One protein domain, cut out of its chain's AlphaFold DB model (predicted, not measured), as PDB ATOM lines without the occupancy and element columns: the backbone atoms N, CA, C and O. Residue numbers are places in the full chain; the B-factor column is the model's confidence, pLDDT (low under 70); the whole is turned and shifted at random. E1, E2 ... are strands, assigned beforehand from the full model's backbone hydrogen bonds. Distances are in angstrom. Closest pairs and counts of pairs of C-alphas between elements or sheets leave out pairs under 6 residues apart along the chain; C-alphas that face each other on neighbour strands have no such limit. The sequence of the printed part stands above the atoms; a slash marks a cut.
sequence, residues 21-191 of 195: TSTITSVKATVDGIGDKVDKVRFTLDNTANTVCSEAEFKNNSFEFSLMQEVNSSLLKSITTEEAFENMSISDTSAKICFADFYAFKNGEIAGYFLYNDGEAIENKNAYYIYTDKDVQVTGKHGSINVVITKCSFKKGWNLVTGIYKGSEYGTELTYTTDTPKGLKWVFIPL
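Overview. This is residues 21 to 191 of the 195 residues of an uncharacterized protein of Dysgonomonas sp (UniProt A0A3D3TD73). One large, twisted sheet runs through the domain; at one end its strands E3, E2, E6, E7 and E13 curve round and, with the small sheet of E1 and E4 over the open side, form a loose, nearly closed barrel. At the other end E8, E11, E12, E10, E9 and E5 continue the same sheet as a curved wall, and the long strand E6 reaches from beside E8 in this wall into the barrel. The printed part has 171 residues with no named helix and thirteen strands, E1 to E13 in chain order, an all-strand make-up. The large sheet is branched and mixed, with E10 and E12 its one parallel pair, while E1 and E4 are antiparallel. The whole is compact, with a radius of gyration of the C-alphas of 16.7 A, and spans 47 by 41 by 26 A.

Along the chain. In the large sheet the longest strand is E11, residues 157 to 168, 34.7 A from first to last C-alpha. E6, residues 96 to 106, is 33.2 A long and runs from C-alpha 96 at (125.915, 149.123, 183.389) to C-alpha 106 at (127.394, 181.993, 179.226). E10 is residues 146 to 154, 24.2 A; E7 residues 109 to 117, 23.9 A; and E8 residues 125 to 132, 21.4 A. The shorter strands are E2, residues 40 to 45; E3, residues 52 to 57; E5, residues 88 to 90; E9, residues 136 to 142; E12, residues 171 to 177; and E13, residues 185 to 190, which ends with C-alpha 190 at (122.793, 177.460, 170.519). The small sheet has E1, residues 26 to 30, beginning with C-alpha 26 at (140.570, 163.523, 178.467), and E4, residues 62 to 66.

Arrangement. E6, E7 and E8 each have three or more neighbours and form a meander, each strand the antiparallel neighbour of the one before. Their pairing is staggered: E6 pairs with E8 over its residues 97 to 100 and with E7 over its residues 102 to 106. N 98 and O 131 are 3.0 A apart, and N 104 and O 112 are 2.9 A apart, both within hydrogen-bond range. On the other side of E6 lies E2, antiparallel, with N 103 and O 42 at 2.9 A. E2 forms a hairpin with the edge strand E3, with N 41 and O 56 at 2.9 A. The edge strand E13 is antiparallel to E7, with N 115 and O 187 at 2.9 A. E11 is antiparallel to E8, with N 128 and O 161 at 2.8 A. E11 and E12 form a hairpin, with N 164 and O 175 at 2.8 A. E10 is parallel to E12, at 2 degrees, with N 149 and O 174 at 2.8 A. E9 and E10 form a hairpin, with N 140 and O 150 at 2.9 A. E5, an edge strand, is antiparallel to E9, with N 89 and O 139 at 2.8 A. E1 and E4 are antiparallel, with N 27 and O 65 at 2.9 A. Their sheet and the large one form a sandwich, two sheets face to face, with strands at 41 degrees and facing parts 7.9 A centre to centre. The closest C-alphas of E3 and E4, those of Ala 56 and Phe 65, are 6.2 A apart. Those of E1 and E13, Ala 29 and Trp 186, are 6.6 A apart.

Size, cuts and confidence. The two farthest C-alphas, those of Asp 36 and Glu 86, are 47.9 A apart. The printed part has no cut. The one long link, E4 to E5, holds residues 67 to 87; within it residues 77 to 78 pair antiparallel with residues 96 to 97 of E6. The mean pLDDT of the printed part is 84.1; residues 21 to 22, 47 to 50, 80 to 86, 119 to 123 and 168 to 170 are under 70.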
ATOM      1  N   THR A  21     139.972 149.036 171.109       51.66
ATOM      2  CA  THR A  21     139.093 149.761 172.021       51.66
ATOM      3  C   THR A  21     139.957 150.371 173.116       51.66
ATOM      4  O   THR A  21     140.617 149.670 173.880       51.66
ATOM      5  N   SER A  22     140.012 151.699 173.150       61.12
ATOM      6  CA  SER A  22     140.785 152.470 174.123       61.12
ATOM      7  C   SER A  22     139.855 153.285 175.006       61.12
ATOM      8  O   SER A  22     138.887 153.864 174.508       61.12
ATOM      9  N   THR A  23     140.182 153.396 176.288       76.19
ATOM     10  CA  THR A  23     139.449 154.265 177.205       76.19
ATOM     11  C   THR A  23     139.871 155.718 177.029       76.19
ATOM     12  O   THR A  23     141.036 156.035 176.763       76.19
ATOM     13  N   ILE A  24     138.903 156.619 177.169       82.00
ATOM     14  CA  ILE A  24     139.116 158.060 177.048       82.00
ATOM     15  C   ILE A  24     139.327 158.635 178.440       82.00
ATOM     16  O   ILE A  24     138.518 158.435 179.343       82.00
ATOM     17  N   THR A  25     140.418 159.366 178.617       85.44
ATOM     18  CA  THR A  25     140.760 159.983 179.908       85.44
ATOM     19  C   THR A  25     140.672 161.501 179.865       85.44
ATOM     20  O   THR A  25     140.505 162.139 180.902       85.44
ATOM     21  N   SER A  26     140.725 162.090 178.671       86.88
ATOM     22  CA  SER A  26     140.570 163.523 178.467       86.88
ATOM     23  C   SER A  26     139.924 163.841 177.124       86.88
ATOM     24  O   SER A  26     139.992 163.067 176.165       86.88
ATOM     25  N   VAL A  27     139.295 165.011 177.065       87.25
ATOM     26  CA  VAL A  27     138.688 165.565 175.857       87.25
ATOM     27  C   VAL A  27     139.285 166.934 175.612       87.25
ATOM     28  O   VAL A  27     139.209 167.807 176.472       87.25
ATOM     29  N   LYS A  28     139.836 167.128 174.415       90.38
ATOM     30  CA  LYS A  28     140.310 168.421 173.926       90.38
ATOM     31  C   LYS A  28     139.598 168.770 172.633       90.38
ATOM     32  O   LYS A  28     139.611 167.981 171.688       90.38
ATOM     33  N   ALA A  29     139.016 169.959 172.578       88.19
ATOM     34  CA  ALA A  29     138.233 170.415 171.442       88.19
ATOM     35  C   ALA A  29     138.656 171.811 170.991       88.19
ATOM     36  O   ALA A  29     138.987 172.672 171.803       88.19
ATOM     37  N   THR A  30     138.582 172.038 169.682       89.88
ATOM     38  CA  THR A  30     138.609 173.367 169.063       89.88
ATOM     39  C   THR A  30     137.337 173.507 168.245       89.88
ATOM     40  O   THR A  30     136.997 172.576 167.510       89.88
ATOM     41  N   VAL A  31     136.636 174.629 168.390       88.38
ATOM     42  CA  VAL A  31     135.327 174.858 167.778       88.38
ATOM     43  C   VAL A  31     135.290 176.224 167.111       88.38
ATOM     44  O   VAL A  31     135.428 177.254 167.768       88.38
ATOM     45  N   ASP A  32     135.097 176.231 165.799       85.12
ATOM     46  CA  ASP A  32     135.162 177.451 165.000       85.12
ATOM     47  C   ASP A  32     133.889 178.301 165.138       85.12
ATOM     48  O   ASP A  32     132.782 177.787 165.287       85.12
ATOM     49  N   GLY A  33     134.039 179.628 165.045       80.06
ATOM     50  CA  GLY A  33     132.907 180.549 164.874       80.06
ATOM     51  C   GLY A  33     132.026 180.788 166.109       80.06
ATOM     52  O   GLY A  33     130.916 181.301 165.967       80.06
ATOM     53  N   ILE A  34     132.497 180.446 167.312       82.31
ATOM     54  CA  ILE A  34     131.737 180.655 168.558       82.31
ATOM     55  C   ILE A  34     131.906 182.070 169.115       82.31
ATOM     56  O   ILE A  34     130.935 182.646 169.603       82.31
ATOM     57  N   GLY A  35     133.107 182.646 169.015       78.19
ATOM     58  CA  GLY A  35     133.386 183.977 169.554       78.19
ATOM     59  C   GLY A  35     133.190 184.030 171.073       78.19
ATOM     60  O   GLY A  35     133.691 183.174 171.796       78.19
ATOM     61  N   ASP A  36     132.454 185.032 171.549       84.69
ATOM     62  CA  ASP A  36     132.185 185.312 172.963       84.69
ATOM     63  C   ASP A  36     130.902 184.654 173.501       84.69
ATOM     64  O   ASP A  36     130.490 184.933 174.628       84.69
ATOM     65  N   LYS A  37     130.268 183.763 172.732       88.75
ATOM     66  CA  LYS A  37     128.990 183.120 173.093       88.75
ATOM     67  C   LYS A  37     129.090 182.101 174.229       88.75
ATOM     68  O   LYS A  37     128.063 181.684 174.752       88.75
ATOM     69  N   VAL A  38     130.298 181.675 174.590       92.94
ATOM     70  CA  VAL A  38     130.542 180.628 175.587       92.94
ATOM     71  C   VAL A  38     131.703 181.046 176.477       92.94
ATOM     72  O   VAL A  38     132.779 181.359 175.980       92.94
ATOM     73  N   ASP A  39     131.489 181.008 177.790       93.94
ATOM     74  CA  ASP A  39     132.531 181.251 178.796       93.94
ATOM     75  C   ASP A  39     133.088 179.933 179.346       93.94
ATOM     76  O   ASP A  39     134.258 179.821 179.716       93.94
ATOM     77  N   LYS A  40     132.224 178.919 179.437       94.12
ATOM     78  CA  LYS A  40     132.508 177.662 180.120       94.12
ATOM     79  C   LYS A  40     131.799 176.509 179.432       94.12
ATOM     80  O   LYS A  40     130.706 176.665 178.894       94.12
ATOM     81  N   VAL A  41     132.410 175.339 179.504       93.12
ATOM     82  CA  VAL A  41     131.807 174.077 179.093       93.12
ATOM     83  C   VAL A  41     131.641 173.198 180.338       93.12
ATOM     84  O   VAL A  41     132.475 173.229 181.251       93.12
ATOM     85  N   ARG A  42     130.554 172.432 180.402       92.94
ATOM     86  CA  ARG A  42     130.306 171.431 181.445       92.94
ATOM     87  C   ARG A  42     130.098 170.067 180.820       92.94
ATOM     88  O   ARG A  42     129.324 169.940 179.879       92.94
ATOM     89  N   PHE A  43     130.753 169.071 181.395       89.69
ATOM     90  CA  PHE A  43     130.510 167.664 181.119       89.69
ATOM     91  C   PHE A  43     129.562 167.118 182.187       89.69
ATOM     92  O   PHE A  43     129.857 167.216 183.386       89.69
ATOM     93  N   THR A  44     128.416 166.597 181.766       89.31
ATOM     94  CA  THR A  44     127.320 166.220 182.670       89.31
ATOM     95  C   THR A  44     126.804 164.827 182.368       89.31
ATOM     96  O   THR A  44     126.773 164.429 181.206       89.31
ATOM     97  N   LEU A  45     126.347 164.123 183.400       86.62
ATOM     98  CA  LEU A  45     125.776 162.783 183.273       86.62
ATOM     99  C   LEU A  45     124.255 162.808 183.151       86.62
ATOM    100  O   LEU A  45     123.585 163.693 183.686       86.62
ATOM    101  N   ASP A  46     123.727 161.777 182.496       71.19
ATOM    102  CA  ASP A  46     122.292 161.483 182.385       71.19
ATOM    103  C   ASP A  46     121.464 162.592 181.714       71.19
ATOM    104  O   ASP A  46     120.291 162.778 182.027       71.19
ATOM    105  N   ASN A  47     122.086 163.360 180.812       60.81
ATOM    106  CA  ASN A  47     121.475 164.441 180.024       60.81
ATOM    107  C   ASN A  47     120.736 165.494 180.878       60.81
ATOM    108  O   ASN A  47     119.912 166.265 180.381       60.81
ATOM    109  N   THR A  48     121.023 165.542 182.181       58.91
ATOM    110  CA  THR A  48     120.547 166.589 183.074       58.91
ATOM    111  C   THR A  48     121.728 167.486 183.398       58.91
ATOM    112  O   THR A  48     122.750 167.041 183.919       58.91
ATOM    113  N   ALA A  49     121.593 168.786 183.142       59.50
ATOM    114  CA  ALA A  49     122.635 169.768 183.451       59.50
ATOM    115  C   ALA A  49     122.963 169.883 184.963       59.50
ATOM    116  O   ALA A  49     123.800 170.691 185.361       59.50
ATOM    117  N   ASN A  50     122.298 169.084 185.805       67.31
ATOM    118  CA  ASN A  50     122.359 169.122 187.260       67.31
ATOM    119  C   ASN A  50     123.453 168.216 187.840       67.31
ATOM    120  O   ASN A  50     123.937 168.484 188.939       67.31
ATOM    121  N   THR A  51     123.872 167.166 187.128       78.94
ATOM    122  CA  THR A  51     124.954 166.279 187.582       78.94
ATOM    123  C   THR A  51     126.240 166.617 186.842       78.94
ATOM    124  O   THR A  51     126.591 165.999 185.838       78.94
ATOM    125  N   VAL A  52     126.929 167.648 187.334       76.06
ATOM    126  CA  VAL A  52     128.196 168.126 186.769       76.06
ATOM    127  C   VAL A  52     129.344 167.218 187.199       76.06
ATOM    128  O   VAL A  52     129.607 167.065 188.389       76.06
ATOM    129  N   CYS A  53     130.056 166.660 186.224       80.25
ATOM    130  CA  CYS A  53     131.241 165.835 186.459       80.25
ATOM    131  C   CYS A  53     132.535 166.624 186.346       80.25
ATOM    132  O   CYS A  53     133.444 166.440 187.152       80.25
ATOM    133  N   SER A  54     132.619 167.508 185.354       86.06
ATOM    134  CA  SER A  54     133.775 168.379 185.172       86.06
ATOM    135  C   SER A  54     133.384 169.676 184.474       86.06
ATOM    136  O   SER A  54     132.459 169.714 183.661       86.06
ATOM    137  N   GLU A  55     134.127 170.739 184.768       91.00
ATOM    138  CA  GLU A  55     133.973 172.065 184.169       91.00
ATOM    139  C   GLU A  55     135.319 172.551 183.621       91.00
ATOM    140  O   GLU A  55     136.357 172.311 184.236       91.00
ATOM    141  N   ALA A  56     135.301 173.257 182.491       92.75
ATOM    142  CA  ALA A  56     136.481 173.894 181.919       92.75
ATOM    143  C   ALA A  56     136.088 175.215 181.276       92.75
ATOM    144  O   ALA A  56     134.989 175.374 180.738       92.75
ATOM    145  N   GLU A  57     136.998 176.175 181.338       94.81
ATOM    146  CA  GLU A  57     136.828 177.443 180.645       94.81
ATOM    147  C   GLU A  57     136.886 177.231 179.129       94.81
ATOM    148  O   GLU A  57     137.692 176.445 178.625       94.81
ATOM    149  N   PHE A  58     136.052 177.971 178.404       93.62
ATOM    150  CA  PHE A  58     136.138 178.058 176.954       93.62
ATOM    151  C   PHE A  58     137.008 179.260 176.588       93.62
ATOM    152  O   PHE A  58     136.631 180.409 176.816       93.62
ATOM    153  N   LYS A  59     138.206 179.011 176.055       92.50
ATOM    154  CA  LYS A  59     139.183 180.060 175.723       92.50
ATOM    155  C   LYS A  59     139.805 179.796 174.364       92.50
ATOM    156  O   LYS A  59     140.119 178.657 174.027       92.50
ATOM    157  N   ASN A  60     140.006 180.858 173.584       89.81
ATOM    158  CA  ASN A  60     140.605 180.789 172.247       89.81
ATOM    159  C   ASN A  60     139.938 179.731 171.351       89.81
ATOM    160  O   ASN A  60     140.622 178.921 170.729       89.81
ATOM    161  N   ASN A  61     138.600 179.716 171.322       89.94
ATOM    162  CA  ASN A  61     137.812 178.736 170.570       89.94
ATOM    163  C   ASN A  61     138.083 177.275 170.973       89.94
ATOM    164  O   ASN A  61     137.938 176.370 170.156       89.94
ATOM    165  N   SER A  62     138.509 177.021 172.211       92.19
ATOM    166  CA  SER A  62     138.893 175.686 172.660       92.19
ATOM    167  C   SER A  62     138.502 175.403 174.105       92.19
ATOM    168  O   SER A  62     138.305 176.321 174.901       92.19
ATOM    169  N   PHE A  63     138.413 174.115 174.426       92.31
ATOM    170  CA  PHE A  63     138.259 173.614 175.786       92.31
ATOM    171  C   PHE A  63     139.034 172.307 175.963       92.31
ATOM    172  O   PHE A  63     139.266 171.567 175.000       92.31
ATOM    173  N   GLU A  64     139.410 172.010 177.204       93.06
ATOM    174  CA  GLU A  64     140.085 170.770 177.575       93.06
ATOM    175  C   GLU A  64     139.619 170.302 178.957       93.06
ATOM    176  O   GLU A  64     139.527 171.101 179.885       93.06
ATOM    177  N   PHE A  65     139.329 169.008 179.085       85.75
ATOM    178  CA  PHE A  65     138.875 168.384 180.324       85.75
ATOM    179  C   PHE A  65     139.560 167.052 180.551       85.75
ATOM    180  O   PHE A  65     139.738 166.279 179.610       85.75
ATOM    181  N   SER A  66     139.801 166.733 181.818       87.69
ATOM    182  CA  SER A  66     139.984 165.353 182.254       87.69
ATOM    183  C   SER A  66     138.623 164.755 182.591       87.69
ATOM    184  O   SER A  66     137.842 165.360 183.325       87.69
ATOM    185  N   LEU A  67     138.347 163.566 182.067       86.56
ATOM    186  CA  LEU A  67     137.165 162.805 182.442       86.56
ATOM    187  C   LEU A  67     137.408 162.132 183.792       86.56
ATOM    188  O   LEU A  67     138.520 161.697 184.103       86.56
ATOM    189  N   MET A  68     136.360 162.033 184.607       87.00
ATOM    190  CA  MET A  68     136.452 161.290 185.860       87.00
ATOM    191  C   MET A  68     136.729 159.810 185.578       87.00
ATOM    192  O   MET A  68     136.157 159.234 184.652       87.00
ATOM    193  N   GLN A  69     137.597 159.195 186.381       86.56
ATOM    194  CA  GLN A  69     137.986 157.796 186.184       86.56
ATOM    195  C   GLN A  69     136.883 156.816 186.586       86.56
ATOM    196  O   GLN A  69     136.775 155.744 185.997       86.56
ATOM    197  N   GLU A  70     136.053 157.196 187.559       87.06
ATOM    198  CA  GLU A  70     134.967 156.371 188.075       87.06
ATOM    199  C   GLU A  70     133.676 157.183 188.169       87.06
ATOM    200  O   GLU A  70     133.672 158.325 188.635       87.06
ATOM    201  N   VAL A  71     132.573 156.573 187.738       89.31
ATOM    202  CA  VAL A  71     131.219 157.124 187.852       89.31
ATOM    203  C   VAL A  71     130.503 156.435 189.011       89.31
ATOM    204  O   VAL A  71     130.595 155.218 189.173       89.31
ATOM    205  N   ASN A  72     129.774 157.209 189.823       88.38
ATOM    206  CA  ASN A  72     128.991 156.666 190.932       88.38
ATOM    207  C   ASN A  72     127.973 155.635 190.416       88.38
ATOM    208  O   ASN A  72     127.217 155.914 189.486       88.38
ATOM    209  N   SER A  73     127.923 154.462 191.050       88.31
ATOM    210  CA  SER A  73     127.047 153.357 190.654       88.31
ATOM    211  C   SER A  73     125.555 153.706 190.668       88.31
ATOM    212  O   SER A  73     124.792 153.057 189.955       88.31
ATOM    213  N   SER A  74     125.136 154.732 191.421       88.81
ATOM    214  CA  SER A  74     123.754 155.239 191.417       88.81
ATOM    215  C   SER A  74     123.348 155.929 190.111       88.81
ATOM    216  O   SER A  74     122.158 156.052 189.840       88.81
ATOM    217  N   LEU A  75     124.320 156.370 189.308       87.81
ATOM    218  CA  LEU A  75     124.113 157.029 188.014       87.81
ATOM    219  C   LEU A  75     124.206 156.050 186.835       87.81
ATOM    220  O   LEU A  75     123.962 156.428 185.690       87.81
ATOM    221  N   LEU A  76     124.585 154.797 187.107       90.56
ATOM    222  CA  LEU A  76     124.721 153.758 186.100       90.56
ATOM    223  C   LEU A  76     123.398 153.006 185.925       90.56
ATOM    224  O   LEU A  76     122.803 152.524 186.892       90.56
ATOM    225  N   LYS A  77     122.970 152.849 184.675       89.56
ATOM    226  CA  LYS A  77     121.751 152.134 184.284       89.56
ATOM    227  C   LYS A  77     122.116 150.802 183.636       89.56
ATOM    228  O   LYS A  77     123.116 150.710 182.926       89.56
ATOM    229  N   SER A  78     121.319 149.766 183.887       89.31
ATOM    230  CA  SER A  78     121.477 148.481 183.201       89.31
ATOM    231  C   SER A  78     121.326 148.669 181.692       89.31
ATOM    232  O   SER A  78     120.458 149.419 181.249       89.31
ATOM    233  N   ILE A  79     122.149 147.972 180.905       83.75
ATOM    234  CA  ILE A  79     122.054 147.997 179.432       83.75
ATOM    235  C   ILE A  79     120.742 147.341 178.961       83.75
ATOM    236  O   ILE A  79     120.196 147.692 177.920       83.75
ATOM    237  N   THR A  80     120.211 146.402 179.745       69.00
ATOM    238  CA  THR A  80     118.961 145.695 179.467       69.00
ATOM    239  C   THR A  80     117.754 146.508 179.937       69.00
ATOM    240  O   THR A  80     117.573 146.699 181.141       69.00
ATOM    241  N   THR A  81     116.882 146.919 179.019       54.72
ATOM    242  CA  THR A  81     115.481 147.225 179.344       54.72
ATOM    243  C   THR A  81     114.602 146.103 178.793       54.72
ATOM    244  O   THR A  81     114.819 145.630 177.678       54.72
ATOM    245  N   GLU A  82     113.658 145.634 179.611       51.03
ATOM    246  CA  GLU A  82     112.954 144.343 179.475       51.03
ATOM    247  C   GLU A  82     112.122 144.172 178.188       51.03
ATOM    248  O   GLU A  82     111.725 143.055 177.874       51.03
ATOM    249  N   GLU A  83     111.916 145.231 177.398       48.03
ATOM    250  CA  GLU A  83     111.111 145.199 176.164       48.03
ATOM    251  C   GLU A  83     111.885 145.594 174.890       48.03
ATOM    252  O   GLU A  83     111.397 145.402 173.778       48.03
ATOM    253  N   ALA A  84     113.096 146.155 174.995       52.56
ATOM    254  CA  ALA A  84     113.659 146.935 173.888       52.56
ATOM    255  C   ALA A  84     114.496 146.144 172.867       52.56
ATOM    256  O   ALA A  84     114.916 146.723 171.870       52.56
ATOM    257  N   PHE A  85     114.776 144.850 173.056       61.00
ATOM    258  CA  PHE A  85     115.896 144.231 172.332       61.00
ATOM    259  C   PHE A  85     115.769 142.721 172.062       61.00
ATOM    260  O   PHE A  85     116.738 141.986 172.233       61.00
ATOM    261  N   GLU A  86     114.619 142.247 171.573       63.56
ATOM    262  CA  GLU A  86     114.405 140.819 171.243       63.56
ATOM    263  C   GLU A  86     115.483 140.195 170.325       63.56
ATOM    264  O   GLU A  86     115.650 138.981 170.321       63.56
ATOM    265  N   ASN A  87     116.260 141.000 169.588       79.94
ATOM    266  CA  ASN A  87     117.355 140.528 168.732       79.94
ATOM    267  C   ASN A  87     118.707 141.198 169.038       79.94
ATOM    268  O   ASN A  87     119.480 141.491 168.118       79.94
ATOM    269  N   MET A  88     119.003 141.466 170.314       84.06
ATOM    270  CA  MET A  88     120.345 141.878 170.737       84.06
ATOM    271  C   MET A  88     120.992 140.877 171.681       84.06
ATOM    272  O   MET A  88     120.354 140.279 172.539       84.06
ATOM    273  N   SER A  89     122.302 140.749 171.529       88.75
ATOM    274  CA  SER A  89     123.194 139.997 172.392       88.75
ATOM    275  C   SER A  89     124.053 140.969 173.192       88.75
ATOM    276  O   SER A  89     124.600 141.928 172.641       88.75
ATOM    277  N   ILE A  90     124.151 140.715 174.494       90.56
ATOM    278  CA  ILE A  90     124.994 141.452 175.434       90.56
ATOM    279  C   ILE A  90     125.903 140.420 176.098       90.56
ATOM    280  O   ILE A  90     125.404 139.464 176.691       90.56
ATOM    281  N   SER A  91     127.221 140.598 176.002       93.62
ATOM    282  CA  SER A  91     128.182 139.602 176.502       93.62
ATOM    283  C   SER A  91     128.186 139.462 178.032       93.62
ATOM    284  O   SER A  91     128.463 138.381 178.540       93.62
ATOM    285  N   ASP A  92     127.878 140.539 178.762       92.62
ATOM    286  CA  ASP A  92     127.655 140.546 180.215       92.62
ATOM    287  C   ASP A  92     126.415 141.396 180.526       92.62
ATOM    288  O   ASP A  92     126.451 142.627 180.484       92.62
ATOM    289  N   THR A  93     125.302 140.743 180.851       90.88
ATOM    290  CA  THR A  93     124.020 141.405 181.141       90.88
ATOM    291  C   THR A  93     124.008 142.174 182.462       90.88
ATOM    292  O   THR A  93     123.072 142.928 182.720       90.88
ATOM    293  N   SER A  94     125.032 142.011 183.302       92.75
ATOM    294  CA  SER A  94     125.189 142.781 184.536       92.75
ATOM    295  C   SER A  94     125.992 144.072 184.353       92.75
ATOM    296  O   SER A  94     126.113 144.838 185.310       92.75
ATOM    297  N   ALA A  95     126.542 144.314 183.158       93.62
ATOM    298  CA  ALA A  95     127.199 145.570 182.831       93.62
ATOM    299  C   ALA A  95     126.203 146.736 182.853       93.62
ATOM    300  O   ALA A  95     125.035 146.617 182.457       93.62
ATOM    301  N   LYS A  96     126.686 147.889 183.309       93.12
ATOM    302  CA  LYS A  96     125.915 149.123 183.389       93.12
ATOM    303  C   LYS A  96     126.610 150.235 182.624       93.12
ATOM    304  O   LYS A  96     127.830 150.230 182.443       93.12
ATOM    305  N   ILE A  97     125.814 151.201 182.184       92.44
ATOM    306  CA  ILE A  97     126.274 152.341 181.400       92.44
ATOM    307  C   ILE A  97     125.742 153.662 181.938       92.44
ATOM    308  O   ILE A  97     124.730 153.711 182.637       92.44
ATOM    309  N   CYS A  98     126.413 154.745 181.574       90.75
ATOM    310  CA  CYS A  98     125.912 156.100 181.739       90.75
ATOM    311  C   CYS A  98     126.269 156.925 180.503       90.75
ATOM    312  O   CYS A  98     127.350 156.762 179.934       90.75
ATOM    313  N   PHE A  99     125.349 157.794 180.102       89.50
ATOM    314  CA  PHE A  99     125.532 158.725 178.995       89.50
ATOM    315  C   PHE A  99     126.012 160.064 179.532       89.50
ATOM    316  O   PHE A  99     125.651 160.460 180.647       89.50
ATOM    317  N   ALA A 100     126.811 160.753 178.729       89.44
ATOM    318  CA  ALA A 100     127.286 162.075 179.069       89.44
ATOM    319  C   ALA A 100     127.198 163.048 177.898       89.44
ATOM    320  O   ALA A 100     127.454 162.685 176.748       89.44
ATOM    321  N   ASP A 101     126.915 164.297 178.251       89.56
ATOM    322  CA  ASP A 101     126.730 165.416 177.335       89.56
ATOM    323  C   ASP A 101     127.644 166.593 177.695       89.56
ATOM    324  O   ASP A 101     128.138 166.721 178.822       89.56
ATOM    325  N   PHE A 102     127.842 167.480 176.715       90.94
ATOM    326  CA  PHE A 102     128.627 168.704 176.846       90.94
ATOM    327  C   PHE A 102     127.727 169.926 176.686       90.94
ATOM    328  O   PHE A 102     127.280 170.252 175.585       90.94
ATOM    329  N   TYR A 103     127.514 170.648 177.779       92.19
ATOM    330  CA  TYR A 103     126.735 171.881 177.786       92.19
ATOM    331  C   TYR A 103     127.643 173.104 177.754       92.19
ATOM    332  O   TYR A 103     128.653 173.178 178.455       92.19
ATOM    333  N   ALA A 104     127.254 174.088 176.954       93.12
ATOM    334  CA  ALA A 104     127.900 175.384 176.872       93.12
ATOM    335  C   ALA A 104     127.206 176.367 177.814       93.12
ATOM    336  O   ALA A 104     125.977 176.428 177.846       93.12
ATOM    337  N   PHE A 105     127.983 177.167 178.537       93.25
ATOM    338  CA  PHE A 105     127.479 178.166 179.470       93.25
ATOM    339  C   PHE A 105     127.983 179.567 179.131       93.25
ATOM    340  O   PHE A 105     129.157 179.747 178.792       93.25
ATOM    341  N   LYS A 106     127.105 180.556 179.298       94.00
ATOM    342  CA  LYS A 106     127.394 181.993 179.226       94.00
ATOM    343  C   LYS A 106     126.789 182.669 180.448       94.00
ATOM    344  O   LYS A 106     125.623 182.440 180.748       94.00
ATOM    345  N   ASN A 107     127.566 183.477 181.168       93.12
ATOM    346  CA  ASN A 107     127.095 184.191 182.367       93.12
ATOM    347  C   ASN A 107     126.408 183.284 183.417       93.12
ATOM    348  O   ASN A 107     125.523 183.720 184.144       93.12
ATOM    349  N   GLY A 108     126.812 182.012 183.503       89.75
ATOM    350  CA  GLY A 108     126.229 181.034 184.429       89.75
ATOM    351  C   GLY A 108     124.972 180.311 183.926       89.75
ATOM    352  O   GLY A 108     124.543 179.360 184.579       89.75
ATOM    353  N   GLU A 109     124.438 180.670 182.758       91.38
ATOM    354  CA  GLU A 109     123.267 180.036 182.141       91.38
ATOM    355  C   GLU A 109     123.656 179.137 180.964       91.38
ATOM    356  O   GLU A 109     124.703 179.333 180.344       91.38
ATOM    357  N   ILE A 110     122.816 178.144 180.645       91.62
ATOM    358  CA  ILE A 110     123.036 177.261 179.492       91.62
ATOM    359  C   ILE A 110     122.816 178.068 178.209       91.62
ATOM    360  O   ILE A 110     121.707 178.506 177.919       91.62
ATOM    361  N   ALA A 111     123.872 178.224 177.417       92.50
ATOM    362  CA  ALA A 111     123.840 178.908 176.126       92.50
ATOM    363  C   ALA A 111     123.563 177.948 174.957       92.50
ATOM    364  O   ALA A 111     123.118 178.366 173.888       92.50
ATOM    365  N   GLY A 112     123.851 176.660 175.135       92.00
ATOM    366  CA  GLY A 112     123.801 175.668 174.069       92.00
ATOM    367  C   GLY A 112     124.427 174.348 174.480       92.00
ATOM    368  O   GLY A 112     124.706 174.104 175.656       92.00
ATOM    369  N   TYR A 113     124.681 173.512 173.486       90.56
ATOM    370  CA  TYR A 113     125.348 172.228 173.646       90.56
ATOM    371  C   TYR A 113     126.418 172.044 172.572       90.56
ATOM    372  O   TYR A 113     126.387 172.678 171.514       90.56
ATOM    373  N   PHE A 114     127.391 171.193 172.874       89.62
ATOM    374  CA  PHE A 114     128.428 170.788 171.942       89.62
ATOM    375  C   PHE A 114     128.157 169.369 171.458       89.62
ATOM    376  O   PHE A 114     128.026 168.454 172.268       89.62
ATOM    377  N   LEU A 115     128.126 169.185 170.141       87.75
ATOM    378  CA  LEU A 115     128.089 167.869 169.511       87.75
ATOM    379  C   LEU A 115     129.404 167.587 168.798       87.75
ATOM    380  O   LEU A 115     130.037 168.499 168.266       87.75
ATOM    381  N   TYR A 116     129.787 166.314 168.750       86.94
ATOM    382  CA  TYR A 116     130.875 165.842 167.904       86.94
ATOM    383  C   TYR A 116     130.273 165.125 166.689       86.94
ATOM    384  O   TYR A 116     129.806 163.993 166.808       86.94
ATOM    385  N   ASN A 117     130.218 165.814 165.545       83.75
ATOM    386  CA  ASN A 117     129.524 165.354 164.338       83.75
ATOM    387  C   ASN A 117     130.309 165.659 163.051       83.75
ATOM    388  O   ASN A 117     131.330 166.339 163.079       83.75
ATOM    389  N   ASP A 118     129.875 165.141 161.910       82.19
ATOM    390  CA  ASP A 118     130.499 165.388 160.597       82.19
ATOM    391  C   ASP A 118     130.239 166.804 160.041       82.19
ATOM    392  O   ASP A 118     130.914 167.253 159.113       82.19
ATOM    393  N   GLY A 119     129.344 167.565 160.673       69.62
ATOM    394  CA  GLY A 119     129.079 168.968 160.375       69.62
ATOM    395  C   GLY A 119     128.236 169.221 159.138       69.62
ATOM    396  O   GLY A 119     128.201 170.369 158.682       69.62
ATOM    397  N   GLU A 120     127.580 168.193 158.613       65.88
ATOM    398  CA  GLU A 120     126.506 168.350 157.643       65.88
ATOM    399  C   GLU A 120     125.157 168.410 158.370       65.88
ATOM    400  O   GLU A 120     124.949 167.801 159.417       65.88
ATOM    401  N   ALA A 121     124.234 169.221 157.851       52.38
ATOM    402  CA  ALA A 121     122.984 169.534 158.544       52.38
ATOM    403  C   ALA A 121     121.950 168.389 158.514       52.38
ATOM    404  O   ALA A 121     120.954 168.466 159.231       52.38
ATOM    405  N   ILE A 122     122.133 167.382 157.645       52.22
ATOM    406  CA  ILE A 122     121.082 166.409 157.287       52.22
ATOM    407  C   ILE A 122     121.602 164.953 157.199       52.22
ATOM    408  O   ILE A 122     120.797 164.026 157.245       52.22
ATOM    409  N   GLU A 123     122.919 164.710 157.191       53.03
ATOM    410  CA  GLU A 123     123.490 163.369 157.382       53.03
ATOM    411  C   GLU A 123     124.720 163.414 158.295       53.03
ATOM    412  O   GLU A 123     125.530 164.306 158.127       53.03
ATOM    413  N   ASN A 124     125.018 162.485 159.205       71.38
ATOM    414  CA  ASN A 124     124.199 161.563 160.016       71.38
ATOM    415  C   ASN A 124     125.060 160.892 161.116       71.38
ATOM    416  O   ASN A 124     124.667 159.874 161.697       71.38
ATOM    417  N   LYS A 125     126.275 161.403 161.367       84.19
ATOM    418  CA  LYS A 125     127.224 160.810 162.309       84.19
ATOM    419  C   LYS A 125     127.339 161.680 163.540       84.19
ATOM    420  O   LYS A 125     127.887 162.774 163.470       84.19
ATOM    421  N   ASN A 126     126.877 161.167 164.669       85.38
ATOM    422  CA  ASN A 126     127.052 161.804 165.966       85.38
ATOM    423  C   ASN A 126     127.854 160.878 166.861       85.38
ATOM    424  O   ASN A 126     127.607 159.675 166.879       85.38
ATOM    425  N   ALA A 127     128.793 161.434 167.607       87.69
ATOM    426  CA  ALA A 127     129.511 160.691 168.617       87.69
ATOM    427  C   ALA A 127     129.019 161.056 170.019       87.69
ATOM    428  O   ALA A 127     128.769 162.220 170.333       87.69
ATOM    429  N   TYR A 128     128.923 160.033 170.854       87.44
ATOM    430  CA  TYR A 128     128.404 160.064 172.208       87.44
ATOM    431  C   TYR A 128     129.459 159.511 173.153       87.44
ATOM    432  O   TYR A 128     130.156 158.549 172.824       87.44
ATOM    433  N   TYR A 129     129.561 160.098 174.340       89.56
ATOM    434  CA  TYR A 129     130.438 159.589 175.385       89.56
ATOM    435  C   TYR A 129     129.628 158.684 176.301       89.56
ATOM    436  O   TYR A 129     128.647 159.113 176.909       89.56
ATOM    437  N   ILE A 130     130.039 157.421 176.382       91.88
ATOM    438  CA  ILE A 130     129.375 156.406 177.197       91.88
ATOM    439  C   ILE A 130     130.393 155.817 178.161       91.88
ATOM    440  O   ILE A 130     131.410 155.254 177.746       91.88
ATOM    441  N   TYR A 131     130.117 155.937 179.453       93.19
ATOM    442  CA  TYR A 131     130.853 155.207 180.474       93.19
ATOM    443  C   TYR A 131     130.258 153.811 180.615       93.19
ATOM    444  O   TYR A 131     129.035 153.680 180.657       93.19
ATOM    445  N   THR A 132     131.095 152.790 180.768       94.19
ATOM    446  CA  THR A 132     130.665 151.474 181.249       94.19
ATOM    447  C   THR A 132     131.503 151.019 182.439       94.19
ATOM    448  O   THR A 132     132.693 151.320 182.533       94.19
ATOM    449  N   ASP A 133     130.889 150.299 183.374       94.88
ATOM    450  CA  ASP A 133     131.585 149.760 184.545       94.88
ATOM    451  C   ASP A 133     132.372 148.472 184.265       94.88
ATOM    452  O   ASP A 133     133.165 148.048 185.116       94.88
ATOM    453  N   LYS A 134     132.198 147.878 183.080       94.81
ATOM    454  CA  LYS A 134     132.799 146.607 182.673       94.81
ATOM    455  C   LYS A 134     133.135 146.583 181.187       94.81
ATOM    456  O   LYS A 134     132.537 147.293 180.394       94.81
ATOM    457  N   ASP A 135     134.047 145.698 180.805       95.25
ATOM    458  CA  ASP A 135     134.186 145.323 179.401       95.25
ATOM    459  C   ASP A 135     132.919 144.573 178.962       95.25
ATOM    460  O   ASP A 135     132.535 143.580 179.583       95.25
ATOM    461  N   VAL A 136     132.255 145.051 177.909       93.38
ATOM    462  CA  VAL A 136     131.005 144.457 177.416       93.38
ATOM    463  C   VAL A 136     130.844 144.684 175.920       93.38
ATOM    464  O   VAL A 136     131.153 145.752 175.395       93.38
ATOM    465  N   GLN A 137     130.342 143.676 175.219       93.50
ATOM    466  CA  GLN A 137     129.957 143.773 173.819       93.50
ATOM    467  C   GLN A 137     128.440 143.781 173.703       93.50
ATOM    468  O   GLN A 137     127.753 143.015 174.381       93.50
ATOM    469  N   VAL A 138     127.936 144.651 172.835       90.44
ATOM    470  CA  VAL A 138     126.515 144.772 172.520       90.44
ATOM    471  C   VAL A 138     126.364 144.686 171.009       90.44
ATOM    472  O   VAL A 138     126.824 145.567 170.279       90.44
ATOM    473  N   THR A 139     125.716 143.626 170.536       91.31
ATOM    474  CA  THR A 139     125.509 143.387 169.105       91.31
ATOM    475  C   THR A 139     124.070 143.022 168.813       91.31
ATOM    476  O   THR A 139     123.508 142.186 169.510       91.31
ATOM    477  N   GLY A 140     123.488 143.563 167.752       86.06
ATOM    478  CA  GLY A 140     122.161 143.139 167.327       86.06
ATOM    479  C   GLY A 140     121.423 144.174 166.510       86.06
ATOM    480  O   GLY A 140     122.006 145.149 166.028       86.06
ATOM    481  N   LYS A 141     120.127 143.927 166.348       86.56
ATOM    482  CA  LYS A 141     119.222 144.782 165.588       86.56
ATOM    483  C   LYS A 141     117.879 144.906 166.304       86.56
ATOM    484  O   LYS A 141     117.361 143.925 166.817       86.56
ATOM    485  N   HIS A 142     117.285 146.089 166.301       84.00
ATOM    486  CA  HIS A 142     115.934 146.326 166.799       84.00
ATOM    487  C   HIS A 142     115.110 147.116 165.777       84.00
ATOM    488  O   HIS A 142     115.654 147.950 165.057       84.00
ATOM    489  N   GLY A 143     113.803 146.856 165.728       81.31
ATOM    490  CA  GLY A 143     112.862 147.524 164.830       81.31
ATOM    491  C   GLY A 143     112.804 146.944 163.409       81.31
ATOM    492  O   GLY A 143     113.700 146.230 162.951       81.31
ATOM    493  N   SER A 144     111.698 147.232 162.719       73.50
ATOM    494  CA  SER A 144     111.391 146.734 161.369       73.50
ATOM    495  C   SER A 144     111.437 147.833 160.305       73.50
ATOM    496  O   SER A 144     112.071 147.645 159.272       73.50
ATOM    497  N   ILE A 145     110.800 148.977 160.572       76.56
ATOM    498  CA  ILE A 145     110.767 150.156 159.684       76.56
ATOM    499  C   ILE A 145     111.899 151.128 160.040       76.56
ATOM    500  O   ILE A 145     112.644 151.572 159.174       76.56
ATOM    501  N   ASN A 146     112.051 151.424 161.332       79.25
ATOM    502  CA  ASN A 146     113.185 152.170 161.863       79.25
ATOM    503  C   ASN A 146     114.095 151.178 162.569       79.25
ATOM    504  O   ASN A 146     113.741 150.628 163.612       79.25
ATOM    505  N   VAL A 147     115.220 150.893 161.934       82.69
ATOM    506  CA  VAL A 147     116.146 149.847 162.320       82.69
ATOM    507  C   VAL A 147     117.278 150.458 163.134       82.69
ATOM    508  O   VAL A 147     118.032 151.281 162.630       82.69
ATOM    509  N   VAL A 148     117.453 150.006 164.369       84.06
ATOM    510  CA  VAL A 148     118.652 150.294 165.159       84.06
ATOM    511  C   VAL A 148     119.567 149.085 165.081       84.06
ATOM    512  O   VAL A 148     119.161 147.988 165.449       84.06
ATOM    513  N   ILE A 149     120.790 149.271 164.598       86.31
ATOM    514  CA  ILE A 149     121.845 148.257 164.598       86.31
ATOM    515  C   ILE A 149     122.872 148.667 165.642       86.31
ATOM    516  O   ILE A 149     123.369 149.789 165.618       86.31
ATOM    517  N   THR A 150     123.246 147.753 166.523       87.31
ATOM    518  CA  THR A 150     124.312 148.004 167.496       87.31
ATOM    519  C   THR A 150     125.448 147.033 167.237       87.31
ATOM    520  O   THR A 150     125.217 145.839 167.046       87.31
ATOM    521  N   LYS A 151     126.673 147.555 167.179       90.94
ATOM    522  CA  LYS A 151     127.931 146.811 167.041       90.94
ATOM    523  C   LYS A 151     128.991 147.486 167.911       90.94
ATOM    524  O   LYS A 151     129.961 148.044 167.408       90.94
ATOM    525  N   CYS A 152     128.765 147.499 169.218       90.88
ATOM    526  CA  CYS A 152     129.620 148.218 170.157       90.88
ATOM    527  C   CYS A 152     130.466 147.245 170.976       90.88
ATOM    528  O   CYS A 152     129.938 146.282 171.533       90.88
ATOM    529  N   SER A 153     131.762 147.533 171.085       92.81
ATOM    530  CA  SER A 153     132.673 146.861 172.015       92.81
ATOM    531  C   SER A 153     133.179 147.878 173.025       92.81
ATOM    532  O   SER A 153     134.018 148.714 172.709       92.81
ATOM    533  N   PHE A 154     132.645 147.828 174.237       92.25
ATOM    534  CA  PHE A 154     132.996 148.763 175.293       92.25
ATOM    535  C   PHE A 154     134.128 148.218 176.165       92.25
ATOM    536  O   PHE A 154     134.172 147.026 176.483       92.25
ATOM    537  N   LYS A 155     135.002 149.122 176.607       93.56
ATOM    538  CA  LYS A 155     135.954 148.898 177.698       93.56
ATOM    539  C   LYS A 155     135.466 149.566 178.966       93.56
ATOM    540  O   LYS A 155     134.895 150.654 178.885       93.56
ATOM    541  N   LYS A 156     135.752 148.973 180.127       93.31
ATOM    542  CA  LYS A 156     135.522 149.626 181.422       93.31
ATOM    543  C   LYS A 156     136.101 151.045 181.398       93.31
ATOM    544  O   LYS A 156     137.299 151.216 181.189       93.31
ATOM    545  N   GLY A 157     135.263 152.047 181.646       93.62
ATOM    546  CA  GLY A 157     135.600 153.464 181.527       93.62
ATOM    547  C   GLY A 157     134.814 154.174 180.423       93.62
ATOM    548  O   GLY A 157     133.759 153.712 179.991       93.62
ATOM    549  N   TRP A 158     135.323 155.327 179.983       92.56
ATOM    550  CA  TRP A 158     134.715 156.142 178.929       92.56
ATOM    551  C   TRP A 158     135.045 155.625 177.534       92.56
ATOM    552  O   TRP A 158     136.214 155.437 177.193       92.56
ATOM    553  N   ASN A 159     134.008 155.485 176.718       91.75
ATOM    554  CA  ASN A 159     134.064 155.061 175.327       91.75
ATOM    555  C   ASN A 159     133.420 156.136 174.450       91.75
ATOM    556  O   ASN A 159     132.448 156.775 174.860       91.75
ATOM    557  N   LEU A 160     133.935 156.300 173.233       89.62
ATOM    558  CA  LEU A 160     133.263 157.074 172.195       89.62
ATOM    559  C   LEU A 160     132.414 156.116 171.365       89.62
ATOM    560  O   LEU A 160     132.934 155.152 170.807       89.62
ATOM    561  N   VAL A 161     131.116 156.383 171.282       90.25
ATOM    562  CA  VAL A 161     130.186 155.636 170.436       90.25
ATOM    563  C   VAL A 161     129.689 156.543 169.337       90.25
ATOM    564  O   VAL A 161     129.114 157.588 169.607       90.25
ATOM    565  N   THR A 162     129.858 156.126 168.096       89.69
ATOM    566  CA  THR A 162     129.326 156.823 166.933       89.69
ATOM    567  C   THR A 162     127.987 156.213 166.538       89.69
ATOM    568  O   THR A 162     127.922 155.024 166.238       89.69
ATOM    569  N   GLY A 163     126.933 157.023 166.490       88.75
ATOM    570  CA  GLY A 163     125.691 156.719 165.785       88.75
ATOM    571  C   GLY A 163     125.779 157.202 164.340       88.75
ATOM    572  O   GLY A 163     126.089 158.365 164.112       88.75
ATOM    573  N   ILE A 164     125.521 156.322 163.376       87.81
ATOM    574  CA  ILE A 164     125.499 156.601 161.937       87.81
ATOM    575  C   ILE A 164     124.081 156.362 161.444       87.81
ATOM    576  O   ILE A 164     123.640 155.215 161.364       87.81
ATOM    577  N   TYR A 165     123.375 157.425 161.102       85.31
ATOM    578  CA  TYR A 165     122.055 157.335 160.499       85.31
ATOM    579  C   TYR A 165     122.155 157.212 158.970       85.31
ATOM    580  O   TYR A 165     123.045 157.746 158.306       85.31
ATOM    581  N   LYS A 166     121.244 156.451 158.382       82.50
ATOM    582  CA  LYS A 166     121.066 156.338 156.938       82.50
ATOM    583  C   LYS A 166     119.576 156.404 156.651       82.50
ATOM    584  O   LYS A 166     118.814 155.537 157.083       82.50
ATOM    585  N   GLY A 167     119.163 157.458 155.954       73.69
ATOM    586  CA  GLY A 167     117.804 157.569 155.440       73.69
ATOM    587  C   GLY A 167     117.621 156.657 154.229       73.69
ATOM    588  O   GLY A 167     118.530 156.502 153.415       73.69
ATOM    589  N   SER A 168     116.443 156.056 154.098       64.88
ATOM    590  CA  SER A 168     116.031 155.332 152.896       64.88
ATOM    591  C   SER A 168     114.582 155.670 152.548       64.88
ATOM    592  O   SER A 168     113.846 156.205 153.375       64.88
ATOM    593  N   GLU A 169     114.159 155.323 151.332       58.53
ATOM    594  CA  GLU A 169     112.779 155.507 150.857       58.53
ATOM    595  C   GLU A 169     111.734 154.802 151.750       58.53
ATOM    596  O   GLU A 169     110.582 155.223 151.803       58.53
ATOM    597  N   TYR A 170     112.137 153.765 152.498       63.28
ATOM    598  CA  TYR A 170     111.232 152.889 153.256       63.28
ATOM    599  C   TYR A 170     111.422 152.935 154.777       63.28
ATOM    600  O   TYR A 170     110.760 152.186 155.496       63.28
ATOM    601  N   GLY A 171     112.315 153.790 155.283       73.81
ATOM    602  CA  GLY A 171     112.615 153.860 156.710       73.81
ATOM    603  C   GLY A 171     114.005 154.397 157.024       73.81
ATOM    604  O   GLY A 171     114.724 154.882 156.145       73.81
ATOM    605  N   THR A 172     114.386 154.302 158.295       78.56
ATOM    606  CA  THR A 172     115.655 154.838 158.809       78.56
ATOM    607  C   THR A 172     116.490 153.728 159.428       78.56
ATOM    608  O   THR A 172     115.965 152.874 160.137       78.56
ATOM    609  N   GLU A 173     117.793 153.715 159.153       83.69
ATOM    610  CA  GLU A 173     118.743 152.823 159.820       83.69
ATOM    611  C   GLU A 173     119.696 153.655 160.674       83.69
ATOM    612  O   GLU A 173     120.338 154.567 160.165       83.69
ATOM    613  N   LEU A 174     119.819 153.332 161.959       85.00
ATOM    614  CA  LEU A 174     120.768 153.945 162.880       85.00
ATOM    615  C   LEU A 174     121.742 152.884 163.381       85.00
ATOM    616  O   LEU A 174     121.347 151.961 164.086       85.00
ATOM    617  N   THR A 175     123.018 153.014 163.026       87.62
ATOM    618  CA  THR A 175     124.074 152.095 163.466       87.62
ATOM    619  C   THR A 175     124.919 152.716 164.567       87.62
ATOM    620  O   THR A 175     125.567 153.728 164.323       87.62
ATOM    621  N   TYR A 176     124.988 152.083 165.736       88.06
ATOM    622  CA  TYR A 176     125.940 152.429 166.790       88.06
ATOM    623  C   TYR A 176     127.194 151.553 166.708       88.06
ATOM    624  O   TYR A 176     127.094 150.325 166.653       88.06
ATOM    625  N   THR A 177     128.369 152.182 166.715       88.31
ATOM    626  CA  THR A 177     129.682 151.517 166.738       88.31
ATOM    627  C   THR A 177     130.662 152.259 167.644       88.31
ATOM    628  O   THR A 177     130.544 153.466 167.845       88.31
ATOM    629  N   THR A 178     131.652 151.549 168.178       85.38
ATOM    630  CA  THR A 178     132.810 152.132 168.878       85.38
ATOM    631  C   THR A 178     133.945 152.535 167.932       85.38
ATOM    632  O   THR A 178     134.951 153.093 168.367       85.38
ATOM    633  N   ASP A 179     133.783 152.305 166.628       82.12
ATOM    634  CA  ASP A 179     134.696 152.827 165.617       82.12
ATOM    635  C   ASP A 179     134.506 154.339 165.467       82.12
ATOM    636  O   ASP A 179     133.388 154.846 165.322       82.12
ATOM    637  N   THR A 180     135.614 155.082 165.474       73.81
ATOM    638  CA  THR A 180     135.583 156.534 165.267       73.81
ATOM    639  C   THR A 180     135.739 156.841 163.777       73.81
ATOM    640  O   THR A 180     136.833 156.661 163.228       73.81
ATOM    641  N   PRO A 181     134.691 157.312 163.078       72.50
ATOM    642  CA  PRO A 181     134.823 157.688 161.682       72.50
ATOM    643  C   PRO A 181     135.676 158.952 161.536       72.50
ATOM    644  O   PRO A 181     135.713 159.831 162.399       72.50
ATOM    645  N   LYS A 182     136.341 159.072 160.387       78.50
ATOM    646  CA  LYS A 182     137.040 160.304 160.008       78.50
ATOM    647  C   LYS A 182     136.036 161.427 159.735       78.50
ATOM    648  O   LYS A 182     134.917 161.170 159.298       78.50
ATOM    649  N   GLY A 183     136.484 162.668 159.918       77.56
ATOM    650  CA  GLY A 183     135.735 163.866 159.524       77.56
ATOM    651  C   GLY A 183     134.830 164.458 160.603       77.56
ATOM    652  O   GLY A 183     134.266 165.519 160.372       77.56
ATOM    653  N   LEU A 184     134.735 163.838 161.784       84.06
ATOM    654  CA  LEU A 184     134.006 164.426 162.904       84.06
ATOM    655  C   LEU A 184     134.733 165.669 163.449       84.06
ATOM    656  O   LEU A 184     135.956 165.671 163.651       84.06
ATOM    657  N   LYS A 185     133.964 166.713 163.743       87.06
ATOM    658  CA  LYS A 185     134.374 167.976 164.354       87.06
ATOM    659  C   LYS A 185     133.394 168.369 165.453       87.06
ATOM    660  O   LYS A 185     132.248 167.934 165.490       87.06
ATOM    661  N   TRP A 186     133.872 169.190 166.374       88.00
ATOM    662  CA  TRP A 186     133.010 169.768 167.389       88.00
ATOM    663  C   TRP A 186     132.176 170.888 166.776       88.00
ATOM    664  O   TRP A 186     132.693 171.697 166.004       88.00
ATOM    665  N   VAL A 187     130.897 170.928 167.125       88.44
ATOM    666  CA  VAL A 187     129.938 171.939 166.684       88.44
ATOM    667  C   VAL A 187     129.184 172.447 167.900       88.44
ATOM    668  O   VAL A 187     128.739 171.666 168.738       88.44
ATOM    669  N   PHE A 188     129.049 173.766 167.994       90.19
ATOM    670  CA  PHE A 188     128.199 174.412 168.982       90.19
ATOM    671  C   PHE A 188     126.811 174.642 168.405       90.19
ATOM    672  O   PHE A 188     126.671 175.232 167.331       90.19
ATOM    673  N   ILE A 189     125.796 174.207 169.144       89.62
ATOM    674  CA  ILE A 189     124.400 174.424 168.795       89.62
ATOM    675  C   ILE A 189     123.773 175.305 169.881       89.62
ATOM    676  O   ILE A 189     123.655 174.867 171.031       89.62
ATOM    677  N   PRO A 190     123.404 176.558 169.555       90.00
ATOM    678  CA  PRO A 190     122.793 177.460 170.519       90.00
ATOM    679  C   PRO A 190     121.385 176.984 170.889       90.00
ATOM    680  O   PRO A 190     120.656 176.450 170.049       90.00
ATOM    681  N   LEU A 191     120.971 177.226 172.133       87.06
ATOM    682  CA  LEU A 191     119.556 177.118 172.487       87.06
ATOM    683  C   LEU A 191     118.785 178.259 171.808       87.06
ATOM    684  O   LEU A 191     119.212 179.410 171.838       87.06
TER     685      LEU A 191